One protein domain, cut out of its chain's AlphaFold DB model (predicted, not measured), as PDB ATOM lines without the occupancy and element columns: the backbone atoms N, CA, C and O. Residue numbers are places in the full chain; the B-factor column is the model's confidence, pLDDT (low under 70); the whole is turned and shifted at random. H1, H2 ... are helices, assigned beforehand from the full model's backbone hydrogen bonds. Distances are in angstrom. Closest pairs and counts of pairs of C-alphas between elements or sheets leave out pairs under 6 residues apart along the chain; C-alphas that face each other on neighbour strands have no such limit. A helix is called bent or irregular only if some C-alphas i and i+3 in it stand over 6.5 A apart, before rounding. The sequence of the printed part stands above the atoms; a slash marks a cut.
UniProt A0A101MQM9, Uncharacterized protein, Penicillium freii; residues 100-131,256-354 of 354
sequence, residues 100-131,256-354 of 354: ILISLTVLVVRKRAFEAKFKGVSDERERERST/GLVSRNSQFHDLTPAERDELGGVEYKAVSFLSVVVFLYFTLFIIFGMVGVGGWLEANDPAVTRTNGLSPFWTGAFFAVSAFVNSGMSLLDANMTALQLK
ATOM      1  N   ILE A 100     239.881  89.845 122.612       90.25
ATOM      2  CA  ILE A 100     241.093  90.437 123.205       90.25
ATOM      3  C   ILE A 100     241.486  89.725 124.510       90.25
ATOM      4  O   ILE A 100     242.666  89.437 124.703       90.25
ATOM      5  N   LEU A 101     240.539  89.369 125.388       88.00
ATOM      6  CA  LEU A 101     240.870  88.652 126.630       88.00
ATOM      7  C   LEU A 101     241.337  87.220 126.363       88.00
ATOM      8  O   LEU A 101     242.293  86.733 126.978       88.00
ATOM      9  N   ILE A 102     240.704  86.560 125.397       87.25
ATOM     10  CA  ILE A 102     241.073  85.203 124.986       87.25
ATOM     11  C   ILE A 102     242.495  85.192 124.412       87.25
ATOM     12  O   ILE A 102     243.331  84.384 124.825       87.25
ATOM     13  N   SER A 103     242.805  86.120 123.503       87.31
ATOM     14  CA  SER A 103     244.140  86.222 122.899       87.31
ATOM     15  C   SER A 103     245.216  86.657 123.901       87.31
ATOM     16  O   SER A 103     246.343  86.163 123.834       87.31
ATOM     17  N   LEU A 104     244.882  87.484 124.897       87.31
ATOM     18  CA  LEU A 104     245.810  87.852 125.970       87.31
ATOM     19  C   LEU A 104     246.273  86.630 126.776       87.31
ATOM     20  O   LEU A 104     247.453  86.524 127.113       87.31
ATOM     21  N   THR A 105     245.382  85.669 127.030       80.88
ATOM     22  CA  THR A 105     245.737  84.428 127.739       80.88
ATOM     23  C   THR A 105     246.808  83.640 126.979       80.88
ATOM     24  O   THR A 105     247.777  83.168 127.578       80.88
ATOM     25  N   VAL A 106     246.708  83.574 125.645       81.19
ATOM     26  CA  VAL A 106     247.736  82.960 124.784       81.19
ATOM     27  C   VAL A 106     249.063  83.699 124.892       81.19
ATOM     28  O   VAL A 106     250.110  83.060 124.997       81.19
ATOM     29  N   LEU A 107     249.041  85.034 124.894       80.31
ATOM     30  CA  LEU A 107     250.253  85.845 125.030       80.31
ATOM     31  C   LEU A 107     250.948  85.608 126.376       80.31
ATOM     32  O   LEU A 107     252.172  85.483 126.414       80.31
ATOM     33  N   VAL A 108     250.188  85.468 127.465       79.62
ATOM     34  CA  VAL A 108     250.733  85.168 128.798       79.62
ATOM     35  C   VAL A 108     251.336  83.767 128.849       79.62
ATOM     36  O   VAL A 108     252.452  83.599 129.346       79.62
ATOM     37  N   VAL A 109     250.642  82.757 128.315       79.12
ATOM     38  CA  VAL A 109     251.173  81.387 128.229       79.12
ATOM     39  C   VAL A 109     252.453  81.366 127.396       79.12
ATOM     40  O   VAL A 109     253.454  80.785 127.818       79.12
ATOM     41  N   ARG A 110     252.457  82.064 126.254       77.62
ATOM     42  CA  ARG A 110     253.632  82.203 125.390       77.62
ATOM     43  C   ARG A 110     254.789  82.850 126.145       77.62
ATOM     44  O   ARG A 110     255.883  82.296 126.150       77.62
ATOM     45  N   LYS A 111     254.549  83.962 126.845       75.88
ATOM     46  CA  LYS A 111     255.561  84.636 127.669       75.88
ATOM     47  C   LYS A 111     256.142  83.699 128.734       75.88
ATOM     48  O   LYS A 111     257.360  83.592 128.844       75.88
ATOM     49  N   ARG A 112     255.295  82.966 129.463       75.06
ATOM     50  CA  ARG A 112     255.739  82.005 130.491       75.06
ATOM     51  C   ARG A 112     256.556  80.852 129.912       75.06
ATOM     52  O   ARG A 112     257.516  80.416 130.542       75.06
ATOM     53  N   ALA A 113     256.211  80.373 128.719       72.12
ATOM     54  CA  ALA A 113     256.988  79.343 128.038       72.12
ATOM     55  C   ALA A 113     258.403  79.838 127.683       72.12
ATOM     56  O   ALA A 113     259.366  79.084 127.835       72.12
ATOM     57  N   PHE A 114     258.547  81.105 127.278       72.38
ATOM     58  CA  PHE A 114     259.856  81.734 127.073       72.38
ATOM     59  C   PHE A 114     260.631  81.901 128.389       72.38
ATOM     60  O   PHE A 114     261.800  81.533 128.453       72.38
ATOM     61  N   GLU A 115     259.994  82.371 129.466       73.38
ATOM     62  CA  GLU A 115     260.651  82.511 130.780       73.38
ATOM     63  C   GLU A 115     261.166  81.167 131.320       73.38
ATOM     64  O   GLU A 115     262.272  81.092 131.852       73.38
ATOM     65  N   ALA A 116     260.392  80.091 131.145       72.44
ATOM     66  CA  ALA A 116     260.790  78.748 131.556       72.44
ATOM     67  C   ALA A 116     262.013  78.232 130.775       72.44
ATOM     68  O   ALA A 116     262.875  77.569 131.349       72.44
ATOM     69  N   LYS A 117     262.124  78.567 129.481       69.62
ATOM     70  CA  LYS A 117     263.297  78.242 128.653       69.62
ATOM     71  C   LYS A 117     264.548  78.964 129.142       69.62
ATOM     72  O   LYS A 117     265.589  78.331 129.276       69.62
ATOM     73  N   PHE A 118     264.436  80.261 129.425       69.81
ATOM     74  CA  PHE A 118     265.566  81.060 129.898       69.81
ATOM     75  C   PHE A 118     266.067  80.603 131.268       69.81
ATOM     76  O   PHE A 118     267.277  80.500 131.447       69.81
ATOM     77  N   LYS A 119     265.160  80.242 132.188       68.81
ATOM     78  CA  LYS A 119     265.533  79.654 133.486       68.81
ATOM     79  C   LYS A 119     266.275  78.326 133.334       68.81
ATOM     80  O   LYS A 119     267.306  78.126 133.956       68.81
ATOM     81  N   GLY A 120     265.814  77.446 132.441       70.75
ATOM     82  CA  GLY A 120     266.514  76.183 132.181       70.75
ATOM     83  C   GLY A 120     267.945  76.372 131.657       70.75
ATOM     84  O   GLY A 120     268.833  75.609 132.017       70.75
ATOM     85  N   VAL A 121     268.185  77.403 130.838       71.00
ATOM     86  CA  VAL A 121     269.526  77.717 130.313       71.00
ATOM     87  C   VAL A 121     270.414  78.390 131.367       71.00
ATOM     88  O   VAL A 121     271.612  78.114 131.405       71.00
ATOM     89  N   SER A 122     269.866  79.264 132.220       66.50
ATOM     90  CA  SER A 122     270.639  79.869 133.314       66.50
ATOM     91  C   SER A 122     271.066  78.831 134.345       66.50
ATOM     92  O   SER A 122     272.229  78.827 134.739       66.50
ATOM     93  N   ASP A 123     270.164  77.917 134.709       69.81
ATOM     94  CA  ASP A 123     270.422  76.888 135.718       69.81
ATOM     95  C   ASP A 123     271.506  75.901 135.250       69.81
ATOM     96  O   ASP A 123     272.358  75.491 136.038       69.81
ATOM     97  N   GLU A 124     271.528  75.554 133.958       74.25
ATOM     98  CA  GLU A 124     272.571  74.691 133.387       74.25
ATOM     99  C   GLU A 124     273.943  75.384 133.383       74.25
ATOM    100  O   GLU A 124     274.940  74.803 133.807       74.25
ATOM    101  N   ARG A 125     273.998  76.669 133.004       66.62
ATOM    102  CA  ARG A 125     275.245  77.458 133.024       66.62
ATOM    103  C   ARG A 125     275.782  77.665 134.440       66.62
ATOM    104  O   ARG A 125     276.998  77.720 134.634       66.62
ATOM    105  N   GLU A 126     274.901  77.797 135.427       70.69
ATOM    106  CA  GLU A 126     275.291  77.861 136.835       70.69
ATOM    107  C   GLU A 126     275.853  76.526 137.321       70.69
ATOM    108  O   GLU A 126     276.913  76.521 137.943       70.69
ATOM    109  N   ARG A 127     275.237  75.391 136.964       75.12
ATOM    110  CA  ARG A 127     275.764  74.053 137.290       75.12
ATOM    111  C   ARG A 127     277.125  73.784 136.658       75.12
ATOM    112  O   ARG A 127     278.024  73.286 137.339       75.12
ATOM    113  N   GLU A 128     277.313  74.151 135.394       77.62
ATOM    114  CA  GLU A 128     278.609  74.042 134.719       77.62
ATOM    115  C   GLU A 128     279.673  74.925 135.386       77.62
ATOM    116  O   GLU A 128     280.809  74.488 135.578       77.62
ATOM    117  N   ARG A 129     279.314  76.151 135.799       73.50
ATOM    118  CA  ARG A 129     280.213  77.033 136.563       73.50
ATOM    119  C   ARG A 129     280.544  76.478 137.940       73.50
ATOM    120  O   ARG A 129     281.710  76.510 138.318       73.50
ATOM    121  N   SER A 130     279.564  75.962 138.675       76.19
ATOM    122  CA  SER A 130     279.785  75.339 139.981       76.19
ATOM    123  C   SER A 130     280.703  74.123 139.869       76.19
ATOM    124  O   SER A 130     281.615  73.990 140.678       76.19
ATOM    125  N   THR A 131     280.529  73.305 138.828       79.00
ATOM    126  CA  THR A 131     281.374  72.130 138.558       79.00
ATOM    127  C   THR A 131     282.792  72.530 138.139       79.00
ATOM    128  O   THR A 131     283.771  71.936 138.580       79.00
ATOM    129  N   GLY A 256     272.814  88.603 109.769       52.69
ATOM    130  CA  GLY A 256     272.131  87.486 109.121       52.69
ATOM    131  C   GLY A 256     271.494  87.897 107.794       52.69
ATOM    132  O   GLY A 256     270.976  89.007 107.653       52.69
ATOM    133  N   LEU A 257     271.529  86.994 106.815       48.38
ATOM    134  CA  LEU A 257     270.844  87.173 105.539       48.38
ATOM    135  C   LEU A 257     269.330  87.182 105.801       48.38
ATOM    136  O   LEU A 257     268.759  86.171 106.215       48.38
ATOM    137  N   VAL A 258     268.694  88.339 105.601       48.41
ATOM    138  CA  VAL A 258     267.238  88.500 105.712       48.41
ATOM    139  C   VAL A 258     266.623  88.159 104.358       48.41
ATOM    140  O   VAL A 258     266.834  88.867 103.377       48.41
ATOM    141  N   SER A 259     265.877  87.057 104.295       48.38
ATOM    142  CA  SER A 259     265.154  86.635 103.089       48.38
ATOM    143  C   SER A 259     263.913  87.510 102.830       48.38
ATOM    144  O   SER A 259     263.422  88.196 103.731       48.38
ATOM    145  N   ARG A 260     263.350  87.446 101.611       42.22
ATOM    146  CA  ARG A 260     262.147  88.186 101.157       42.22
ATOM    147  C   ARG A 260     260.909  88.025 102.064       42.22
ATOM    148  O   ARG A 260     260.018  88.859 101.974       42.22
ATOM    149  N   ASN A 261     260.885  87.030 102.961       46.28
ATOM    150  CA  ASN A 261     259.807  86.760 103.929       46.28
ATOM    151  C   ASN A 261     260.213  86.960 105.408       46.28
ATOM    152  O   ASN A 261     259.696  86.273 106.287       46.28
ATOM    153  N   SER A 262     261.171  87.847 105.704       54.44
ATOM    154  CA  SER A 262     261.647  88.107 107.081       54.44
ATOM    155  C   SER A 262     262.177  86.856 107.809       54.44
ATOM    156  O   SER A 262     262.170  86.787 109.037       54.44
ATOM    157  N   GLN A 263     262.643  85.862 107.046       48.56
ATOM    158  CA  GLN A 263     263.342  84.682 107.553       48.56
ATOM    159  C   GLN A 263     264.836  84.970 107.680       48.56
ATOM    160  O   GLN A 263     265.446  85.501 106.751       48.56
ATOM    161  N   PHE A 264     265.398  84.641 108.844       50.78
ATOM    162  CA  PHE A 264     266.814  84.822 109.146       50.78
ATOM    163  C   PHE A 264     267.552  83.510 108.882       50.78
ATOM    164  O   PHE A 264     267.211  82.478 109.466       50.78
ATOM    165  N   HIS A 265     268.569  83.557 108.025       47.78
ATOM    166  CA  HIS A 265     269.420  82.408 107.706       47.78
ATOM    167  C   HIS A 265     270.821  82.568 108.323       47.78
ATOM    168  O   HIS A 265     271.286  83.691 108.523       47.78
ATOM    169  N   ASP A 266     271.466  81.437 108.636       46.06
ATOM    170  CA  ASP A 266     272.837  81.339 109.169       46.06
ATOM    171  C   ASP A 266     273.121  82.160 110.440       46.06
ATOM    172  O   ASP A 266     274.145  82.827 110.566       46.06
ATOM    173  N   LEU A 267     272.217  82.091 111.422       52.50
ATOM    174  CA  LEU A 267     272.462  82.665 112.746       52.50
ATOM    175  C   LEU A 267     273.409  81.767 113.545       52.50
ATOM    176  O   LEU A 267     273.144  80.578 113.746       52.50
ATOM    177  N   THR A 268     274.487  82.349 114.066       54.72
ATOM    178  CA  THR A 268     275.330  81.654 115.043       54.72
ATOM    179  C   THR A 268     274.519  81.345 116.316       54.72
ATOM    180  O   THR A 268     273.562  82.059 116.633       54.72
ATOM    181  N   PRO A 269     274.876  80.308 117.102       55.19
ATOM    182  CA  PRO A 269     274.145  79.966 118.329       55.19
ATOM    183  C   PRO A 269     274.012  81.142 119.311       55.19
ATOM    184  O   PRO A 269     272.986  81.282 119.968       55.19
ATOM    185  N   ALA A 270     275.021  82.017 119.362       56.38
ATOM    186  CA  ALA A 270     275.017  83.218 120.193       56.38
ATOM    187  C   ALA A 270     274.025  84.288 119.698       56.38
ATOM    188  O   ALA A 270     273.319  84.888 120.504       56.38
ATOM    189  N   GLU A 271     273.922  84.497 118.383       55.91
ATOM    190  CA  GLU A 271     272.941  85.423 117.798       55.91
ATOM    191  C   GLU A 271     271.511  84.888 117.956       55.91
ATOM    192  O   GLU A 271     270.582  85.660 118.181       55.91
ATOM    193  N   ARG A 272     271.318  83.563 117.923       57.84
ATOM    194  CA  ARG A 272     270.014  82.931 118.187       57.84
ATOM    195  C   ARG A 272     269.518  83.187 119.613       57.84
ATOM    196  O   ARG A 272     268.335  83.470 119.805       57.84
ATOM    197  N   ASP A 273     270.415  83.108 120.594       61.38
ATOM    198  CA  ASP A 273     270.117  83.444 121.990       61.38
ATOM    199  C   ASP A 273     269.778  84.942 122.143       61.38
ATOM    200  O   ASP A 273     268.859  85.299 122.887       61.38
ATOM    201  N   GLU A 274     270.462  85.824 121.401       66.56
ATOM    202  CA  GLU A 274     270.179  87.267 121.378       66.56
ATOM    203  C   GLU A 274     268.802  87.574 120.762       66.56
ATOM    204  O   GLU A 274     268.015  88.320 121.356       66.56
ATOM    205  N   LEU A 275     268.455  86.943 119.632       64.50
ATOM    206  CA  LEU A 275     267.129  87.066 119.013       64.50
ATOM    207  C   LEU A 275     266.009  86.569 119.940       64.50
ATOM    208  O   LEU A 275     264.988  87.245 120.073       64.50
ATOM    209  N   GLY A 276     266.208  85.452 120.649       62.94
ATOM    210  CA  GLY A 276     265.234  84.947 121.626       62.94
ATOM    211  C   GLY A 276     264.966  85.923 122.782       62.94
ATOM    212  O   GLY A 276     263.843  86.013 123.286       62.94
ATOM    213  N   GLY A 277     265.972  86.713 123.175       71.50
ATOM    214  CA  GLY A 277     265.817  87.788 124.160       71.50
ATOM    215  C   GLY A 277     264.979  88.963 123.643       71.50
ATOM    216  O   GLY A 277     264.189  89.548 124.392       71.50
ATOM    217  N   VAL A 278     265.104  89.289 122.352       73.50
ATOM    218  CA  VAL A 278     264.304  90.336 121.694       73.50
ATOM    219  C   VAL A 278     262.851  89.896 121.526       73.50
ATOM    220  O   VAL A 278     261.951  90.670 121.856       73.50
ATOM    221  N   GLU A 279     262.602  88.656 121.099       76.12
ATOM    222  CA  GLU A 279     261.248  88.092 120.997       76.12
ATOM    223  C   GLU A 279     260.521  88.125 122.346       76.12
ATOM    224  O   GLU A 279     259.379  88.583 122.434       76.12
ATOM    225  N   TYR A 280     261.198  87.719 123.425       75.00
ATOM    226  CA  TYR A 280     260.653  87.805 124.778       75.00
ATOM    227  C   TYR A 280     260.287  89.248 125.157       75.00
ATOM    228  O   TYR A 280     259.195  89.508 125.675       75.00
ATOM    229  N   LYS A 281     261.172  90.207 124.858       77.31
ATOM    230  CA  LYS A 281     260.933  91.628 125.134       77.31
ATOM    231  C   LYS A 281     259.750  92.171 124.330       77.31
ATOM    232  O   LYS A 281     258.939  92.913 124.883       77.31
ATOM    233  N   ALA A 282     259.609  91.758 123.071       82.75
ATOM    234  CA  ALA A 282     258.493  92.127 122.207       82.75
ATOM    235  C   ALA A 282     257.160  91.541 122.702       82.75
ATOM    236  O   ALA A 282     256.196  92.286 122.867       82.75
ATOM    237  N   VAL A 283     257.104  90.241 123.019       81.38
ATOM    238  CA  VAL A 283     255.893  89.585 123.555       81.38
ATOM    239  C   VAL A 283     255.507  90.173 124.914       81.38
ATOM    240  O   VAL A 283     254.324  90.386 125.185       81.38
ATOM    241  N   SER A 284     256.489  90.495 125.761       79.75
ATOM    242  CA  SER A 284     256.230  91.148 127.043       79.75
ATOM    243  C   SER A 284     255.668  92.558 126.866       79.75
ATOM    244  O   SER A 284     254.746  92.927 127.587       79.75
ATOM    245  N   PHE A 285     256.193  93.342 125.920       86.12
ATOM    246  CA  PHE A 285     255.661  94.671 125.623       86.12
ATOM    247  C   PHE A 285     254.243  94.590 125.049       86.12
ATOM    248  O   PHE A 285     253.340  95.256 125.551       86.12
ATOM    249  N   LEU A 286     254.023  93.711 124.064       88.69
ATOM    250  CA  LEU A 286     252.718  93.515 123.434       88.69
ATOM    251  C   LEU A 286     251.652  93.112 124.458       88.69
ATOM    252  O   LEU A 286     250.565  93.680 124.463       88.69
ATOM    253  N   SER A 287     251.971  92.188 125.370       86.25
ATOM    254  CA  SER A 287     251.041  91.770 126.424       86.25
ATOM    255  C   SER A 287     250.621  92.929 127.335       86.25
ATOM    256  O   SER A 287     249.468  92.966 127.758       86.25
ATOM    257  N   VAL A 288     251.528  93.862 127.644       89.00
ATOM    258  CA  VAL A 288     251.221  95.032 128.481       89.00
ATOM    259  C   VAL A 288     250.371  96.035 127.712       89.00
ATOM    260  O   VAL A 288     249.360  96.495 128.234       89.00
ATOM    261  N   VAL A 289     250.747  96.346 126.469       91.38
ATOM    262  CA  VAL A 289     250.013  97.304 125.630       91.38
ATOM    263  C   VAL A 289     248.591  96.824 125.363       91.38
ATOM    264  O   VAL A 289     247.664  97.608 125.517       91.38
ATOM    265  N   VAL A 290     248.398  95.546 125.024       91.06
ATOM    266  CA  VAL A 290     247.066  94.976 124.763       91.06
ATOM    267  C   VAL A 290     246.194  95.002 126.020       91.06
ATOM    268  O   VAL A 290     245.034  95.404 125.952       91.06
ATOM    269  N   PHE A 291     246.747  94.625 127.176       90.19
ATOM    270  CA  PHE A 291     246.014  94.673 128.444       90.19
ATOM    271  C   PHE A 291     245.623  96.106 128.835       90.19
ATOM    272  O   PHE A 291     244.487  96.357 129.242       90.19
ATOM    273  N   LEU A 292     246.552  97.051 128.680       92.56
ATOM    274  CA  LEU A 292     246.322  98.463 128.962       92.56
ATOM    275  C   LEU A 292     245.294  99.056 127.995       92.56
ATOM    276  O   LEU A 292     244.374  99.727 128.445       92.56
ATOM    277  N   TYR A 293     245.395  98.757 126.700       92.06
ATOM    278  CA  TYR A 293     244.415  99.152 125.690       92.06
ATOM    279  C   TYR A 293     243.011  98.674 126.068       92.06
ATOM    280  O   TYR A 293     242.097  99.488 126.169       92.06
ATOM    281  N   PHE A 294     242.854  97.378 126.355       91.69
ATOM    282  CA  PHE A 294     241.560  96.802 126.717       91.69
ATOM    283  C   PHE A 294     240.972  97.462 127.972       91.69
ATOM    284  O   PHE A 294     239.821  97.888 127.979       91.69
ATOM    285  N   THR A 295     241.784  97.608 129.020       92.06
ATOM    286  CA  THR A 295     241.331  98.167 130.301       92.06
ATOM    287  C   THR A 295     240.990  99.653 130.185       92.06
ATOM    288  O   THR A 295     239.971 100.091 130.717       92.06
ATOM    289  N   LEU A 296     241.802 100.435 129.467       93.44
ATOM    290  CA  LEU A 296     241.549 101.860 129.265       93.44
ATOM    291  C   LEU A 296     240.286 102.104 128.446       93.44
ATOM    292  O   LEU A 296     239.495 102.956 128.831       93.44
ATOM    293  N   PHE A 297     240.069 101.363 127.355       91.06
ATOM    294  CA  PHE A 297     238.865 101.532 126.537       91.06
ATOM    295  C   PHE A 297     237.591 101.192 127.314       91.06
ATOM    296  O   PHE A 297     236.616 101.934 127.228       91.06
ATOM    297  N   ILE A 298     237.620 100.137 128.134       92.12
ATOM    298  CA  ILE A 298     236.497  99.788 129.010       92.12
ATOM    299  C   ILE A 298     236.240 100.897 130.040       92.12
ATOM    300  O   ILE A 298     235.114 101.372 130.156       92.12
ATOM    301  N   ILE A 299     237.268 101.363 130.756       94.00
ATOM    302  CA  ILE A 299     237.103 102.391 131.797       94.00
ATOM    303  C   ILE A 299     236.671 103.733 131.198       94.00
ATOM    304  O   ILE A 299     235.717 104.336 131.684       94.00
ATOM    305  N   PHE A 300     237.339 104.203 130.142       94.56
ATOM    306  CA  PHE A 300     236.985 105.464 129.493       94.56
ATOM    307  C   PHE A 300     235.612 105.406 128.838       94.56
ATOM    308  O   PHE A 300     234.875 106.385 128.927       94.56
ATOM    309  N   GLY A 301     235.234 104.269 128.251       91.75
ATOM    310  CA  GLY A 301     233.881 104.054 127.755       91.75
ATOM    311  C   GLY A 301     232.848 104.183 128.875       91.75
ATOM    312  O   GLY A 301     231.910 104.970 128.752       91.75
ATOM    313  N   MET A 302     233.047 103.468 129.989       92.94
ATOM    314  CA  MET A 302     232.117 103.500 131.123       92.94
ATOM    315  C   MET A 302     231.971 104.898 131.724       92.94
ATOM    316  O   MET A 302     230.854 105.353 131.944       92.94
ATOM    317  N   VAL A 303     233.085 105.595 131.965       94.94
ATOM    318  CA  VAL A 303     233.067 106.946 132.544       94.94
ATOM    319  C   VAL A 303     232.494 107.961 131.555       94.94
ATOM    320  O   VAL A 303     231.695 108.805 131.948       94.94
ATOM    321  N   GLY A 304     232.873 107.872 130.278       92.75
ATOM    322  CA  GLY A 304     232.436 108.800 129.239       92.75
ATOM    323  C   GLY A 304     230.941 108.700 128.964       92.75
ATOM    324  O   GLY A 304     230.223 109.681 129.134       92.75
ATOM    325  N   VAL A 305     230.454 107.515 128.581       90.19
ATOM    326  CA  VAL A 305     229.032 107.319 128.244       90.19
ATOM    327  C   VAL A 305     228.165 107.308 129.501       90.19
ATOM    328  O   VAL A 305     227.090 107.901 129.495       90.19
ATOM    329  N   GLY A 306     228.633 106.693 130.595       90.88
ATOM    330  CA  GLY A 306     227.936 106.708 131.884       90.88
ATOM    331  C   GLY A 306     227.747 108.125 132.421       90.88
ATOM    332  O   GLY A 306     226.630 108.500 132.768       90.88
ATOM    333  N   GLY A 307     228.810 108.935 132.417       91.88
ATOM    334  CA  GLY A 307     228.749 110.331 132.849       91.88
ATOM    335  C   GLY A 307     227.935 111.218 131.906       91.88
ATOM    336  O   GLY A 307     227.168 112.061 132.368       91.88
ATOM    337  N   TRP A 308     228.042 111.010 130.589       90.75
ATOM    338  CA  TRP A 308     227.247 111.757 129.611       90.75
ATOM    339  C   TRP A 308     225.746 111.492 129.769       90.75
ATOM    340  O   TRP A 308     224.957 112.435 129.796       90.75
ATOM    341  N   LEU A 309     225.349 110.226 129.942       88.12
ATOM    342  CA  LEU A 309     223.943 109.852 130.103       88.12
ATOM    343  C   LEU A 309     223.352 110.369 131.422       88.12
ATOM    344  O   LEU A 309     222.182 110.743 131.473       88.12
ATOM    345  N   GLU A 310     224.159 110.424 132.482       88.69
ATOM    346  CA  GLU A 310     223.759 111.012 133.759       88.69
ATOM    347  C   GLU A 310     223.573 112.536 133.679       88.69
ATOM    348  O   GLU A 310     222.663 113.071 134.315       88.69
ATOM    349  N   ALA A 311     224.388 113.223 132.874       88.69
ATOM    350  CA  ALA A 311     224.346 114.675 132.723       88.69
ATOM    351  C   ALA A 311     223.276 115.175 131.736       88.69
ATOM    352  O   ALA A 311     222.679 116.219 131.989       88.69
ATOM    353  N   ASN A 312     223.051 114.473 130.617       85.12
ATOM    354  CA  ASN A 312     222.187 114.956 129.534       85.12
ATOM    355  C   ASN A 312     220.732 114.484 129.679       85.12
ATOM    356  O   ASN A 312     219.831 115.314 129.712       85.12
ATOM    357  N   ASP A 313     220.504 113.170 129.815       78.62
ATOM    358  CA  ASP A 313     219.158 112.572 129.772       78.62
ATOM    359  C   ASP A 313     218.950 111.444 130.804       78.62
ATOM    360  O   ASP A 313     218.617 110.302 130.458       78.62
ATOM    361  N   PRO A 314     219.055 111.732 132.116       83.75
ATOM    362  CA  PRO A 314     218.858 110.712 133.143       83.75
ATOM    363  C   PRO A 314     217.404 110.214 133.226       83.75
ATOM    364  O   PRO A 314     217.138 109.189 133.849       83.75
ATOM    365  N   ALA A 315     216.439 110.921 132.628       80.81
ATOM    366  CA  ALA A 315     215.029 110.540 132.662       80.81
ATOM    367  C   ALA A 315     214.738 109.257 131.858       80.81
ATOM    368  O   ALA A 315     213.974 108.420 132.331       80.81
ATOM    369  N   VAL A 316     215.391 109.064 130.705       80.94
ATOM    370  CA  VAL A 316     215.163 107.926 129.783       80.94
ATOM    371  C   VAL A 316     215.497 106.573 130.425       80.94
ATOM    372  O   VAL A 316     214.901 105.540 130.124       80.94
ATOM    373  N   THR A 317     216.462 106.565 131.341       83.00
ATOM    374  CA  THR A 317     216.872 105.355 132.068       83.00
ATOM    375  C   THR A 317     216.005 105.120 133.301       83.00
ATOM    376  O   THR A 317     215.610 103.988 133.580       83.00
ATOM    377  N   ARG A 318     215.617 106.200 133.992       84.31
ATOM    378  CA  ARG A 318     214.751 106.145 135.175       84.31
ATOM    379  C   ARG A 318     213.332 105.682 134.866       84.31
ATOM    380  O   ARG A 318     212.730 105.050 135.728       84.31
ATOM    381  N   THR A 319     212.807 105.927 133.662       82.25
ATOM    382  CA  THR A 319     211.503 105.373 133.243       82.25
ATOM    383  C   THR A 319     211.491 103.846 133.244       82.25
ATOM    384  O   THR A 319     210.448 103.255 133.490       82.25
ATOM    385  N   ASN A 320     212.653 103.221 133.036       78.94
ATOM    386  CA  ASN A 320     212.846 101.772 133.091       78.94
ATOM    387  C   ASN A 320     213.330 101.289 134.475       78.94
ATOM    388  O   ASN A 320     213.702 100.133 134.631       78.94
ATOM    389  N   GLY A 321     213.377 102.168 135.485       81.50
ATOM    390  CA  GLY A 321     213.870 101.837 136.827       81.50
ATOM    391  C   GLY A 321     215.385 101.609 136.917       81.50
ATOM    392  O   GLY A 321     215.867 101.108 137.932       81.50
ATOM    393  N   LEU A 322     216.149 101.975 135.883       85.31
ATOM    394  CA  LEU A 322     217.590 101.742 135.809       85.31
ATOM    395  C   LEU A 322     218.385 102.979 136.230       85.31
ATOM    396  O   LEU A 322     217.949 104.121 136.056       85.31
ATOM    397  N   SER A 323     219.593 102.762 136.762       88.94
ATOM    398  CA  SER A 323     220.486 103.886 137.049       88.94
ATOM    399  C   SER A 323     221.097 104.435 135.746       88.94
ATOM    400  O   SER A 323     221.543 103.643 134.903       88.94
ATOM    401  N   PRO A 324     221.146 105.771 135.562       87.50
ATOM    402  CA  PRO A 324     221.693 106.378 134.349       87.50
ATOM    403  C   PRO A 324     223.147 105.976 134.094       87.50
ATOM    404  O   PRO A 324     223.482 105.534 132.998       87.50
ATOM    405  N   PHE A 325     223.989 106.034 135.130       90.75
ATOM    406  CA  PHE A 325     225.402 105.691 135.011       90.75
ATOM    407  C   PHE A 325     225.619 104.226 134.615       90.75
ATOM    408  O   PHE A 325     226.357 103.953 133.672       90.75
ATOM    409  N   TRP A 326     224.947 103.274 135.285       91.19
ATOM    410  CA  TRP A 326     225.041 101.847 134.938       91.19
ATOM    411  C   TRP A 326     224.583 101.585 133.509       91.19
ATOM    412  O   TRP A 326     225.221 100.826 132.785       91.19
ATOM    413  N   THR A 327     223.511 102.257 133.085       90.00
ATOM    414  CA  THR A 327     222.977 102.107 131.732       90.00
ATOM    415  C   THR A 327     223.973 102.577 130.680       90.00
ATOM    416  O   THR A 327     224.256 101.854 129.726       90.00
ATOM    417  N   GLY A 328     224.582 103.748 130.887       89.62
ATOM    418  CA  GLY A 328     225.615 104.261 129.990       89.62
ATOM    419  C   GLY A 328     226.891 103.416 130.015       89.62
ATOM    420  O   GLY A 328     227.480 103.159 128.966       89.62
ATOM    421  N   ALA A 329     227.287 102.905 131.184       91.62
ATOM    422  CA  ALA A 329     228.429 102.008 131.318       91.62
ATOM    423  C   ALA A 329     228.215 100.677 130.582       91.62
ATOM    424  O   ALA A 329     229.098 100.228 129.847       91.62
ATOM    425  N   PHE A 330     227.030 100.080 130.722       91.06
ATOM    426  CA  PHE A 330     226.647  98.878 129.990       91.06
ATOM    427  C   PHE A 330     226.664  99.125 128.483       91.06
ATOM    428  O   PHE A 330     227.214  98.313 127.745       91.06
ATOM    429  N   PHE A 331     226.135 100.261 128.022       89.44
ATOM    430  CA  PHE A 331     226.168 100.619 126.607       89.44
ATOM    431  C   PHE A 331     227.576 100.777 126.057       89.44
ATOM    432  O   PHE A 331     227.869 100.236 124.994       89.44
ATOM    433  N   ALA A 332     228.458 101.464 126.780       91.00
ATOM    434  CA  ALA A 332     229.833 101.644 126.341       91.00
ATOM    435  C   ALA A 332     230.571 100.314 126.188       91.00
ATOM    436  O   ALA A 332     231.237 100.079 125.179       91.00
ATOM    437  N   VAL A 333     230.442  99.435 127.185       90.12
ATOM    438  CA  VAL A 333     231.089  98.122 127.145       90.12
ATOM    439  C   VAL A 333     230.455  97.258 126.074       90.12
ATOM    440  O   VAL A 333     231.187  96.714 125.260       90.12
ATOM    441  N   SER A 334     229.125  97.183 126.012       88.94
ATOM    442  CA  SER A 334     228.405  96.406 125.003       88.94
ATOM    443  C   SER A 334     228.741  96.848 123.578       88.94
ATOM    444  O   SER A 334     228.893  95.991 122.719       88.94
ATOM    445  N   ALA A 335     228.938  98.145 123.325       87.81
ATOM    446  CA  ALA A 335     229.368  98.650 122.019       87.81
ATOM    447  C   ALA A 335     230.823  98.290 121.675       87.81
ATOM    448  O   ALA A 335     231.169  98.174 120.503       87.81
ATOM    449  N   PHE A 336     231.688  98.140 122.681       86.69
ATOM    450  CA  PHE A 336     233.095  97.800 122.475       86.69
ATOM    451  C   PHE A 336     233.332  96.292 122.354       86.69
ATOM    452  O   PHE A 336     234.137  95.863 121.534       86.69
ATOM    453  N   VAL A 337     232.661  95.488 123.182       85.50
ATOM    454  CA  VAL A 337     232.912  94.041 123.279       85.50
ATOM    455  C   VAL A 337     231.911  93.192 122.497       85.50
ATOM    456  O   VAL A 337     232.084  91.979 122.414       85.50
ATOM    457  N   ASN A 338     230.849  93.797 121.964       80.88
ATOM    458  CA  ASN A 338     229.702  93.087 121.415       80.88
ATOM    459  C   ASN A 338     228.982  93.902 120.322       80.88
ATOM    460  O   ASN A 338     229.281  95.066 120.076       80.88
ATOM    461  N   SER A 339     228.009  93.275 119.658       66.44
ATOM    462  CA  SER A 339     227.214  93.868 118.578       66.44
ATOM    463  C   SER A 339     226.007  94.703 119.056       66.44
ATOM    464  O   SER A 339     225.103  94.963 118.266       66.44
ATOM    465  N   GLY A 340     225.970  95.149 120.323       63.78
ATOM    466  CA  GLY A 340     224.976  96.136 120.788       63.78
ATOM    467  C   GLY A 340     223.802  95.617 121.634       63.78
ATOM    468  O   GLY A 340     222.682  96.107 121.499       63.78
ATOM    469  N   MET A 341     224.051  94.675 122.551       82.19
ATOM    470  CA  MET A 341     223.105  94.322 123.625       82.19
ATOM    471  C   MET A 341     222.745  95.575 124.444       82.19
ATOM    472  O   MET A 341     223.634  96.352 124.803       82.19
ATOM    473  N   SER A 342     221.460  95.765 124.743       82.00
ATOM    474  CA  SER A 342     220.924  97.004 125.310       82.00
ATOM    475  C   SER A 342     220.127  96.776 126.583       82.00
ATOM    476  O   SER A 342     219.345  95.834 126.643       82.00
ATOM    477  N   LEU A 343     220.309  97.655 127.575       80.56
ATOM    478  CA  LEU A 343     219.491  97.673 128.794       80.56
ATOM    479  C   LEU A 343     218.153  98.400 128.616       80.56
ATOM    480  O   LEU A 343     217.273  98.244 129.455       80.56
ATOM    481  N   LEU A 344     218.008  99.212 127.566       77.50
ATOM    482  CA  LEU A 344     216.764  99.917 127.267       77.50
ATOM    483  C   LEU A 344     215.965  99.126 126.233       77.50
ATOM    484  O   LEU A 344     216.516  98.749 125.201       77.50
ATOM    485  N   ASP A 345     214.660  98.983 126.451       75.88
ATOM    486  CA  ASP A 345     213.766  98.244 125.543       75.88
ATOM    487  C   ASP A 345     213.764  98.844 124.132       75.88
ATOM    488  O   ASP A 345     213.864  98.147 123.127       75.88
ATOM    489  N   ALA A 346     213.747 100.176 124.048       72.12
ATOM    490  CA  ALA A 346     213.828 100.919 122.790       72.12
ATOM    491  C   ALA A 346     215.275 101.129 122.291       72.12
ATOM    492  O   ALA A 346     215.528 101.901 121.363       72.12
ATOM    493  N   ASN A 347     216.250 100.454 122.896       77.50
ATOM    494  CA  ASN A 347     217.667 100.552 122.570       77.50
ATOM    495  C   ASN A 347     218.158 102.016 122.413       77.50
ATOM    496  O   ASN A 347     217.644 102.933 123.054       77.50
ATOM    497  N   MET A 348     219.145 102.266 121.551       70.19
ATOM    498  CA  MET A 348     219.678 103.603 121.272       70.19
ATOM    499  C   MET A 348     218.673 104.534 120.576       70.19
ATOM    500  O   MET A 348     218.920 105.737 120.512       70.19
ATOM    501  N   THR A 349     217.530 104.034 120.083       71.38
ATOM    502  CA  THR A 349     216.492 104.913 119.506       71.38
ATOM    503  C   THR A 349     215.795 105.760 120.566       71.38
ATOM    504  O   THR A 349     215.334 106.854 120.259       71.38
ATOM    505  N   ALA A 350     215.821 105.331 121.832       66.75
ATOM    506  CA  ALA A 350     215.350 106.141 122.952       66.75
ATOM    507  C   ALA A 350     216.181 107.422 123.168       66.75
ATOM    508  O   ALA A 350     215.701 108.358 123.800       66.75
ATOM    509  N   LEU A 351     217.419 107.453 122.658       69.44
ATOM    510  CA  LEU A 351     218.358 108.571 122.787       69.44
ATOM    511  C   LEU A 351     218.424 109.442 121.522       69.44
ATOM    512  O   LEU A 351     219.215 110.381 121.460       69.44
ATOM    513  N   GLN A 352     217.628 109.132 120.494       71.94
ATOM    514  CA  GLN A 352     217.545 109.970 119.303       71.94
ATOM    515  C   GLN A 352     216.729 111.229 119.617       71.94
ATOM    516  O   GLN A 352     215.630 111.152 120.166       71.94
ATOM    517  N   LEU A 353     217.282 112.392 119.260       58.25
ATOM    518  CA  LEU A 353     216.578 113.673 119.326       58.25
ATOM    519  C   LEU A 353     215.312 113.586 118.461       58.25
ATOM    520  O   LEU A 353     215.403 113.261 117.276       58.25
ATOM    521  N   LYS A 354     214.152 113.835 119.076       53.50
ATOM    522  CA  LYS A 354     212.866 113.966 118.377       53.50
ATOM    523  C   LYS A 354     212.775 115.265 117.594       53.50
ATOM    524  O   LYS A 354     213.253 116.295 118.121       53.50
TER     525      LYS A 354
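What this domain is: This is residues 100 to 131 and 256 to 354 of the 354 residues of an uncharacterized protein of Penicillium freii (UniProt A0A101MQM9). One very long helix, H2, makes the long axis of the domain, and two helices pack along it one after the other, H1 on residues 280 to 294 and H4, folded back, on residues 297 to 310. H1 splays away from H2, with its residues 119 to 131 sticking out, while the short helices H3 and H5 lie with H4 in a small head at the last end of H2. The printed part has 131 residues, with five named helices in the order H1, H2, H3, H4, H5 and no named strand, and the class is all helix. It is extended, with a radius of gyration of the C-alphas of 24.9 A, and flat, spanning 78 by 41 by 20 A.

How they stand to each other: H2, residues 269 to 312, touches H1, residues 100 to 131, which meets it with residues 100 to 114 alone. Their closest C-alphas, those of Ser 287 and Leu 107, are 6.1 A apart. They run opposite ways at a shallow tilt of 32 degrees, only just short of steep. H2 also touches H4, residues 324 to 337, and the closest C-alphas, those of Gly 306 and Gly 328, are 3.9 A apart. These two run opposite ways at a shallow tilt of 34.6 degrees, only just short of steep. H3, residues 314 to 318, and H2 meet only through their link. H3 and H4 touch only at the corner, where the closest C-alphas, those of Pro 314 and Pro 324, are 5.3 A apart. H5, residues 347 to 351, is close to H3 but not clearly touching, with the closest C-alphas, those of Ala 350 and Val 316, 7.1 A apart. H5 is apart from H2 and H4, and H1 is apart from H3, H4 and H5. Every O i to N i+4 pair is within hydrogen-bond range in H2, H3 and H4. The count is 27 of 28 in H1 and 0 of 1 in H5, where 2 of 2 O i to N i+3 pairs are within range.

Where its parts are: H2 is 63.6 A from its first to its last C-alpha, from C-alpha 269 at (274.145, 79.966, 118.329) to C-alpha 312 at (222.187, 114.956, 129.534). H1 measures 46.8 A and begins with C-alpha 100 at (241.093, 90.437, 123.205). H4 measures 20.0 A, H3 6.5 A and H5 8.1 A. H5 is neither bent nor irregular, but only just: C-alphas 347 and 350 are 6.1 A apart. Before H2, residues 257 to 258 pair with residues 264 to 265, antiparallel.

The domain as a whole: The C-alphas farthest apart, those of Thr 131 and Lys 354, are 82.8 A apart. Residues 132 to 255 are not printed, and C-alphas 131 and 256 are 34.5 A apart across the cut. Of the links that are printed whole, H2 to H3 and H3 to H4 are tight and H4 to H5 is short. The mean pLDDT of the printed part is 77.1, and 33 residues are under 70, among them residues 256 to 276.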